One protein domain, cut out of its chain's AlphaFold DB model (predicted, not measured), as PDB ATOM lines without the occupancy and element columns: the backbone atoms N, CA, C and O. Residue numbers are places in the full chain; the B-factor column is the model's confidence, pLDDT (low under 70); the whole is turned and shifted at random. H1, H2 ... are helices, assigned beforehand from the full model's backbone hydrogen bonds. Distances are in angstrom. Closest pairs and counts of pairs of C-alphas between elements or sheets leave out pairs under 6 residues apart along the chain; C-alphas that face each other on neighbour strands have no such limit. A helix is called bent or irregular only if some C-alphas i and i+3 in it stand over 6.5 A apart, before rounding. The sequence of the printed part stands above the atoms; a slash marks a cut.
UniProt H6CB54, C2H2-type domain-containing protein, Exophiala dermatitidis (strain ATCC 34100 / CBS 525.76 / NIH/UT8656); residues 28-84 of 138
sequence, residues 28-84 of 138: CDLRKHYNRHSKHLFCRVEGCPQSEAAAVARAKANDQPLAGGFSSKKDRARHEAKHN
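This is residues 28 to 84 of the 138 residues of the protein "C2H2-type domain-containing protein" of Exophiala dermatitidis (strain ATCC 34100 / CBS 525.76 / NIH/UT8656) (UniProt H6CB54). Three separate helices are strung on two long links and laid out flat, H1 at one end and H2 and H3 spread toward the other, with no helix packed on another. The two links, residues 36 to 48 and 61 to 72, cross near the middle, and the later part of the first link runs between H3 and H2. The printed part has 57 residues with three named helices, in the order H1, H2, H3, and no named strand; the class is all helix, and 31 of the 57 residues are in the named helices. The whole is only just compact, close to loose, with a radius of gyration of the C-alphas of 12.1 A. Its C-alphas span 35 by 33 by 10 A along their three main axes, a flat outline.

H1, residues 28 to 35, comes first along the printed part and touches no helix. After the long link of residues 36 to 48 comes H2, residues 49 to 60, which is apart from H1, with no C-alpha of the one within 8 A of the other. After the long link of residues 61 to 72 comes H3, residues 73 to 83. H3 is apart from H2 and also apart from H1 by the same 8 A. In H1 and H2 every O i to N i+4 pair is within hydrogen-bond range, while in H3 5 of 7 are.

H1 has 8 residues and begins at C-alpha 28, at (281.933, 301.173, 164.531); it measures 10.6 A from first to last C-alpha. H2, Pro 49 to Lys 60, is the longest helix by residues, with 12, and its first and last C-alphas are 16.2 A apart. It runs from C-alpha 49 at (294.671, 272.600, 170.447) to C-alpha 60 at (281.218, 270.558, 179.194). H3, Lys 73 to His 83, has 11 residues and measures 15.8 A; C-alpha 83 is at (299.572, 275.225, 160.635). No helix is bent or irregular.

The two C-alphas farthest apart are those of Cys 28 and Gly 47, 35.4 A, and the C-alphas of Cys 28 and Asn 84, the first and last printed, are 33.2 A apart. The printed part has no cut. Both links are long, with 13 residues between H1 and H2 and 12 between H2 and H3. The C-alphas of residues 36 to 48 lie 5 to 14 A from the mean of all C-alphas, and those of residues 61 to 72 lie 1 to 18 A from it. Residues 59 to 64, of which 59 and 60 belong to H2, stand free. The mean pLDDT of the printed part is 75.8; it is under 70 in residues 52 to 68 and in residue 84, and the mean for H2 is 64.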
ATOM      1  N   CYS A  28     281.324 302.222 165.354       92.31
ATOM      2  CA  CYS A  28     281.933 301.173 164.531       92.31
ATOM      3  C   CYS A  28     282.951 300.325 165.311       92.31
ATOM      4  O   CYS A  28     283.035 299.117 165.082       92.31
ATOM      5  N   ASP A  29     283.679 300.921 166.257       91.31
ATOM      6  CA  ASP A  29     284.639 300.201 167.091       91.31
ATOM      7  C   ASP A  29     283.928 299.371 168.151       91.31
ATOM      8  O   ASP A  29     284.289 298.211 168.350       91.31
ATOM      9  N   LEU A  30     282.865 299.914 168.757       91.31
ATOM     10  CA  LEU A  30     282.007 299.146 169.655       91.31
ATOM     11  C   LEU A  30     281.423 297.929 168.936       91.31
ATOM     12  O   LEU A  30     281.476 296.826 169.470       91.31
ATOM     13  N   ARG A  31     280.906 298.098 167.713       90.06
ATOM     14  CA  ARG A  31     280.330 296.993 166.936       90.06
ATOM     15  C   ARG A  31     281.375 295.933 166.595       90.06
ATOM     16  O   ARG A  31     281.116 294.745 166.761       90.06
ATOM     17  N   LYS A  32     282.581 296.345 166.185       89.94
ATOM     18  CA  LYS A  32     283.709 295.422 165.967       89.94
ATOM     19  C   LYS A  32     284.082 294.671 167.244       89.94
ATOM     20  O   LYS A  32     284.312 293.467 167.196       89.94
ATOM     21  N   HIS A  33     284.136 295.372 168.374       91.50
ATOM     22  CA  HIS A  33     284.413 294.767 169.668       91.50
ATOM     23  C   HIS A  33     283.320 293.771 170.067       91.50
ATOM     24  O   HIS A  33     283.640 292.653 170.451       91.50
ATOM     25  N   TYR A  34     282.052 294.160 169.957       88.69
ATOM     26  CA  TYR A  34     280.912 293.330 170.331       88.69
ATOM     27  C   TYR A  34     280.875 292.046 169.493       88.69
ATOM     28  O   TYR A  34     280.794 290.952 170.043       88.69
ATOM     29  N   ASN A  35     281.094 292.158 168.178       86.88
ATOM     30  CA  ASN A  35     281.207 291.004 167.283       86.88
ATOM     31  C   ASN A  35     282.360 290.061 167.662       86.88
ATOM     32  O   ASN A  35     282.319 288.883 167.313       86.88
ATOM     33  N   ARG A  36     283.379 290.539 168.392       85.56
ATOM     34  CA  ARG A  36     284.489 289.694 168.851       85.56
ATOM     35  C   ARG A  36     284.051 288.633 169.864       85.56
ATOM     36  O   ARG A  36     284.739 287.622 170.003       85.56
ATOM     37  N   HIS A  37     282.917 288.827 170.531       84.50
ATOM     38  CA  HIS A  37     282.356 287.842 171.456       84.50
ATOM     39  C   HIS A  37     281.690 286.666 170.737       84.50
ATOM     40  O   HIS A  37     281.740 285.543 171.231       84.50
ATOM     41  N   SER A  38     281.172 286.876 169.526       81.44
ATOM     42  CA  SER A  38     280.511 285.842 168.718       81.44
ATOM     43  C   SER A  38     281.520 284.927 168.016       81.44
ATOM     44  O   SER A  38     281.747 285.008 166.807       81.44
ATOM     45  N   LYS A  39     282.145 284.034 168.783       79.88
ATOM     46  CA  LYS A  39     283.194 283.110 168.333       79.88
ATOM     47  C   LYS A  39     282.619 281.762 167.900       79.88
ATOM     48  O   LYS A  39     282.555 280.821 168.680       79.88
ATOM     49  N   HIS A  40     282.208 281.672 166.640       77.56
ATOM     50  CA  HIS A  40     281.565 280.475 166.078       77.56
ATOM     51  C   HIS A  40     282.387 279.805 164.968       77.56
ATOM     52  O   HIS A  40     282.002 278.760 164.451       77.56
ATOM     53  N   LEU A  41     283.513 280.404 164.574       83.25
ATOM     54  CA  LEU A  41     284.390 279.857 163.545       83.25
ATOM     55  C   LEU A  41     285.547 279.125 164.220       83.25
ATOM     56  O   LEU A  41     286.338 279.755 164.903       83.25
ATOM     57  N   PHE A  42     285.676 277.820 164.017       85.56
ATOM     58  CA  PHE A  42     286.757 277.012 164.602       85.56
ATOM     59  C   PHE A  42     287.808 276.675 163.543       85.56
ATOM     60  O   PHE A  42     287.493 276.708 162.349       85.56
ATOM     61  N   CYS A  43     289.053 276.419 163.959       86.88
ATOM     62  CA  CYS A  43     290.089 275.948 163.038       86.88
ATOM     63  C   CYS A  43     289.697 274.565 162.513       86.88
ATOM     64  O   CYS A  43     289.112 273.763 163.235       86.88
ATOM     65  N   ARG A  44     290.004 274.315 161.242       85.25
ATOM     66  CA  ARG A  44     289.673 273.067 160.542       85.25
ATOM     67  C   ARG A  44     290.816 272.052 160.524       85.25
ATOM     68  O   ARG A  44     290.703 271.039 159.851       85.25
ATOM     69  N   VAL A  45     291.934 272.364 161.173       79.88
ATOM     70  CA  VAL A  45     293.100 271.480 161.228       79.88
ATOM     71  C   VAL A  45     292.904 270.482 162.363       79.88
ATOM     72  O   VAL A  45     292.707 270.889 163.512       79.88
ATOM     73  N   GLU A  46     292.961 269.197 162.024       74.06
ATOM     74  CA  GLU A  46     292.892 268.081 162.972       74.06
ATOM     75  C   GLU A  46     294.006 268.202 164.026       74.06
ATOM     76  O   GLU A  46     295.147 268.531 163.696       74.06
ATOM     77  N   GLY A  47     293.677 267.985 165.304       72.69
ATOM     78  CA  GLY A  47     294.631 268.135 166.414       72.69
ATOM     79  C   GLY A  47     295.033 269.584 166.720       72.69
ATOM     80  O   GLY A  47     296.060 269.836 167.350       72.69
ATOM     81  N   CYS A  48     294.271 270.578 166.243       82.31
ATOM     82  CA  CYS A  48     294.509 271.962 166.628       82.31
ATOM     83  C   CYS A  48     294.078 272.176 168.091       82.31
ATOM     84  O   CYS A  48     292.870 272.222 168.352       82.31
ATOM     85  N   PRO A  49     295.001 272.481 169.025       75.62
ATOM     86  CA  PRO A  49     294.671 272.600 170.447       75.62
ATOM     87  C   PRO A  49     293.655 273.715 170.720       75.62
ATOM     88  O   PRO A  49     292.868 273.635 171.656       75.62
ATOM     89  N   GLN A  50     293.619 274.756 169.879       73.44
ATOM     90  CA  GLN A  50     292.649 275.843 170.013       73.44
ATOM     91  C   GLN A  50     291.224 275.423 169.605       73.44
ATOM     92  O   GLN A  50     290.256 275.972 170.127       73.44
ATOM     93  N   SER A  51     291.085 274.461 168.689       70.94
ATOM     94  CA  SER A  51     289.776 273.939 168.265       70.94
ATOM     95  C   SER A  51     289.346 272.731 169.077       70.94
ATOM     96  O   SER A  51     288.166 272.614 169.387       70.94
ATOM     97  N   GLU A  52     290.290 271.910 169.529       67.25
ATOM     98  CA  GLU A  52     290.029 270.860 170.511       67.25
ATOM     99  C   GLU A  52     289.597 271.451 171.851       67.25
ATOM    100  O   GLU A  52     288.572 271.043 172.386       67.25
ATOM    101  N   ALA A  53     290.272 272.492 172.353       65.94
ATOM    102  CA  ALA A  53     289.826 273.198 173.554       65.94
ATOM    103  C   ALA A  53     288.410 273.777 173.392       65.94
ATOM    104  O   ALA A  53     287.636 273.792 174.348       65.94
ATOM    105  N   ALA A  54     288.046 274.209 172.178       64.75
ATOM    106  CA  ALA A  54     286.698 274.672 171.879       64.75
ATOM    107  C   ALA A  54     285.668 273.538 171.848       64.75
ATOM    108  O   ALA A  54     284.575 273.708 172.382       64.75
ATOM    109  N   ALA A  55     286.008 272.386 171.267       60.59
ATOM    110  CA  ALA A  55     285.164 271.195 171.251       60.59
ATOM    111  C   ALA A  55     284.960 270.620 172.665       60.59
ATOM    112  O   ALA A  55     283.831 270.318 173.047       60.59
ATOM    113  N   VAL A  56     286.021 270.567 173.478       59.78
ATOM    114  CA  VAL A  56     285.975 270.138 174.885       59.78
ATOM    115  C   VAL A  56     285.165 271.117 175.735       59.78
ATOM    116  O   VAL A  56     284.337 270.688 176.539       59.78
ATOM    117  N   ALA A  57     285.338 272.430 175.538       60.34
ATOM    118  CA  ALA A  57     284.504 273.432 176.200       60.34
ATOM    119  C   ALA A  57     283.023 273.256 175.826       60.34
ATOM    120  O   ALA A  57     282.166 273.320 176.701       60.34
ATOM    121  N   ARG A  58     282.718 272.952 174.557       54.16
ATOM    122  CA  ARG A  58     281.355 272.686 174.062       54.16
ATOM    123  C   ARG A  58     280.732 271.426 174.663       54.16
ATOM    124  O   ARG A  58     279.533 271.414 174.900       54.16
ATOM    125  N   ALA A  59     281.538 270.400 174.935       56.75
ATOM    126  CA  ALA A  59     281.088 269.161 175.567       56.75
ATOM    127  C   ALA A  59     280.800 269.314 177.075       56.75
ATOM    128  O   ALA A  59     280.037 268.528 177.628       56.75
ATOM    129  N   LYS A  60     281.397 270.313 177.748       54.62
ATOM    130  CA  LYS A  60     281.218 270.558 179.194       54.62
ATOM    131  C   LYS A  60     280.304 271.737 179.543       54.62
ATOM    132  O   LYS A  60     279.855 271.826 180.683       54.62
ATOM    133  N   ALA A  61     280.057 272.659 178.618       55.44
ATOM    134  CA  ALA A  61     279.364 273.908 178.909       55.44
ATOM    135  C   ALA A  61     277.861 273.847 178.592       55.44
ATOM    136  O   ALA A  61     277.447 274.029 177.449       55.44
ATOM    137  N   ASN A  62     277.052 273.685 179.640       52.44
ATOM    138  CA  ASN A  62     275.631 274.048 179.674       52.44
ATOM    139  C   ASN A  62     275.501 275.591 179.641       52.44
ATOM    140  O   ASN A  62     275.287 276.197 180.680       52.44
ATOM    141  N   ASP A  63     275.680 276.228 178.475       54.50
ATOM    142  CA  ASP A  63     275.471 277.683 178.236       54.50
ATOM    143  C   ASP A  63     276.691 278.633 178.414       54.50
ATOM    144  O   ASP A  63     276.578 279.845 178.246       54.50
ATOM    145  N   GLN A  64     277.909 278.134 178.671       52.75
ATOM    146  CA  GLN A  64     279.107 279.003 178.749       52.75
ATOM    147  C   GLN A  64     279.635 279.393 177.343       52.75
ATOM    148  O   GLN A  64     279.729 278.527 176.465       52.75
ATOM    149  N   PRO A  65     280.076 280.652 177.107       55.12
ATOM    150  CA  PRO A  65     280.658 281.075 175.837       55.12
ATOM    151  C   PRO A  65     281.820 280.184 175.397       55.12
ATOM    152  O   PRO A  65     282.789 279.984 176.129       55.12
ATOM    153  N   LEU A  66     281.730 279.699 174.159       58.75
ATOM    154  CA  LEU A  66     282.721 278.843 173.513       58.75
ATOM    155  C   LEU A  66     284.112 279.489 173.519       58.75
ATOM    156  O   LEU A  66     284.416 280.399 172.739       58.75
ATOM    157  N   ALA A  67     284.980 279.000 174.402       60.50
ATOM    158  CA  ALA A  67     286.397 279.321 174.371       60.50
ATOM    159  C   ALA A  67     287.021 278.733 173.091       60.50
ATOM    160  O   ALA A  67     286.650 277.652 172.664       60.50
ATOM    161  N   GLY A  68     287.948 279.448 172.444       66.06
ATOM    162  CA  GLY A  68     288.744 278.918 171.320       66.06
ATOM    163  C   GLY A  68     288.260 279.230 169.893       66.06
ATOM    164  O   GLY A  68     289.051 279.120 168.955       66.06
ATOM    165  N   GLY A  69     287.030 279.718 169.700       78.44
ATOM    166  CA  GLY A  69     286.554 280.152 168.376       78.44
ATOM    167  C   GLY A  69     287.109 281.513 167.913       78.44
ATOM    168  O   GLY A  69     287.543 282.355 168.702       78.44
ATOM    169  N   PHE A  70     287.048 281.756 166.607       83.38
ATOM    170  CA  PHE A  70     287.341 283.025 165.947       83.38
ATOM    171  C   PHE A  70     286.052 283.786 165.647       83.38
ATOM    172  O   PHE A  70     285.017 283.210 165.312       83.38
ATOM    173  N   SER A  71     286.143 285.108 165.721       82.50
ATOM    174  CA  SER A  71     285.024 286.017 165.469       82.50
ATOM    175  C   SER A  71     284.871 286.378 163.990       82.50
ATOM    176  O   SER A  71     283.843 286.907 163.580       82.50
ATOM    177  N   SER A  72     285.901 286.128 163.173       84.94
ATOM    178  CA  SER A  72     285.893 286.437 161.743       84.94
ATOM    179  C   SER A  72     286.604 285.360 160.917       84.94
ATOM    180  O   SER A  72     287.546 284.711 161.379       84.94
ATOM    181  N   LYS A  73     286.177 285.195 159.656       86.50
ATOM    182  CA  LYS A  73     286.820 284.273 158.699       86.50
ATOM    183  C   LYS A  73     288.293 284.629 158.482       86.50
ATOM    184  O   LYS A  73     289.125 283.737 158.355       86.50
ATOM    185  N   LYS A  74     288.612 285.928 158.485       86.31
ATOM    186  CA  LYS A  74     289.976 286.449 158.343       86.31
ATOM    187  C   LYS A  74     290.876 286.002 159.495       86.31
ATOM    188  O   LYS A  74     292.005 285.589 159.249       86.31
ATOM    189  N   ASP A  75     290.383 286.064 160.732       86.19
ATOM    190  CA  ASP A  75     291.158 285.645 161.906       86.19
ATOM    191  C   ASP A  75     291.402 284.134 161.906       86.19
ATOM    192  O   ASP A  75     292.530 283.706 162.156       86.19
ATOM    193  N   ARG A  76     290.389 283.337 161.531       87.62
ATOM    194  CA  ARG A  76     290.559 281.889 161.352       87.62
ATOM    195  C   ARG A  76     291.599 281.580 160.276       87.62
ATOM    196  O   ARG A  76     292.520 280.826 160.549       87.62
ATOM    197  N   ALA A  77     291.509 282.202 159.099       85.00
ATOM    198  CA  ALA A  77     292.463 281.976 158.010       85.00
ATOM    199  C   ALA A  77     293.901 282.358 158.407       85.00
ATOM    200  O   ALA A  77     294.849 281.638 158.105       85.00
ATOM    201  N   ARG A  78     294.076 283.465 159.146       85.25
ATOM    202  CA  ARG A  78     295.382 283.859 159.698       85.25
ATOM    203  C   ARG A  78     295.930 282.815 160.676       85.25
ATOM    204  O   ARG A  78     297.143 282.627 160.724       85.25
ATOM    205  N   HIS A  79     295.071 282.195 161.480       87.69
ATOM    206  CA  HIS A  79     295.470 281.104 162.362       87.69
ATOM    207  C   HIS A  79     295.775 279.824 161.579       87.69
ATOM    208  O   HIS A  79     296.807 279.221 161.823       87.69
ATOM    209  N   GLU A  80     294.939 279.444 160.614       84.62
ATOM    210  CA  GLU A  80     295.135 278.257 159.769       84.62
ATOM    211  C   GLU A  80     296.448 278.327 158.985       84.62
ATOM    212  O   GLU A  80     297.170 277.340 158.911       84.62
ATOM    213  N   ALA A  81     296.836 279.518 158.516       80.12
ATOM    214  CA  ALA A  81     298.146 279.733 157.906       80.12
ATOM    215  C   ALA A  81     299.310 279.360 158.842       80.12
ATOM    216  O   ALA A  81     300.371 278.989 158.356       80.12
ATOM    217  N   LYS A  82     299.128 279.413 160.173       77.38
ATOM    218  CA  LYS A  82     300.167 278.991 161.125       77.38
ATOM    219  C   LYS A  82     300.452 277.491 161.078       77.38
ATOM    220  O   LYS A  82     301.577 277.107 161.378       77.38
ATOM    221  N   HIS A  83     299.461 276.684 160.706       75.75
ATOM    222  CA  HIS A  83     299.572 275.225 160.635       75.75
ATOM    223  C   HIS A  83     300.288 274.731 159.383       75.75
ATOM    224  O   HIS A  83     300.612 273.554 159.318       75.75
ATOM    225  N   ASN A  84     300.579 275.609 158.416       68.69
ATOM    226  CA  ASN A  84     301.348 275.258 157.225       68.69
ATOM    227  C   ASN A  84     302.761 275.883 157.255       68.69
ATOM    228  O   ASN A  84     303.040 276.812 156.488       68.69
TER     229      ASN A  84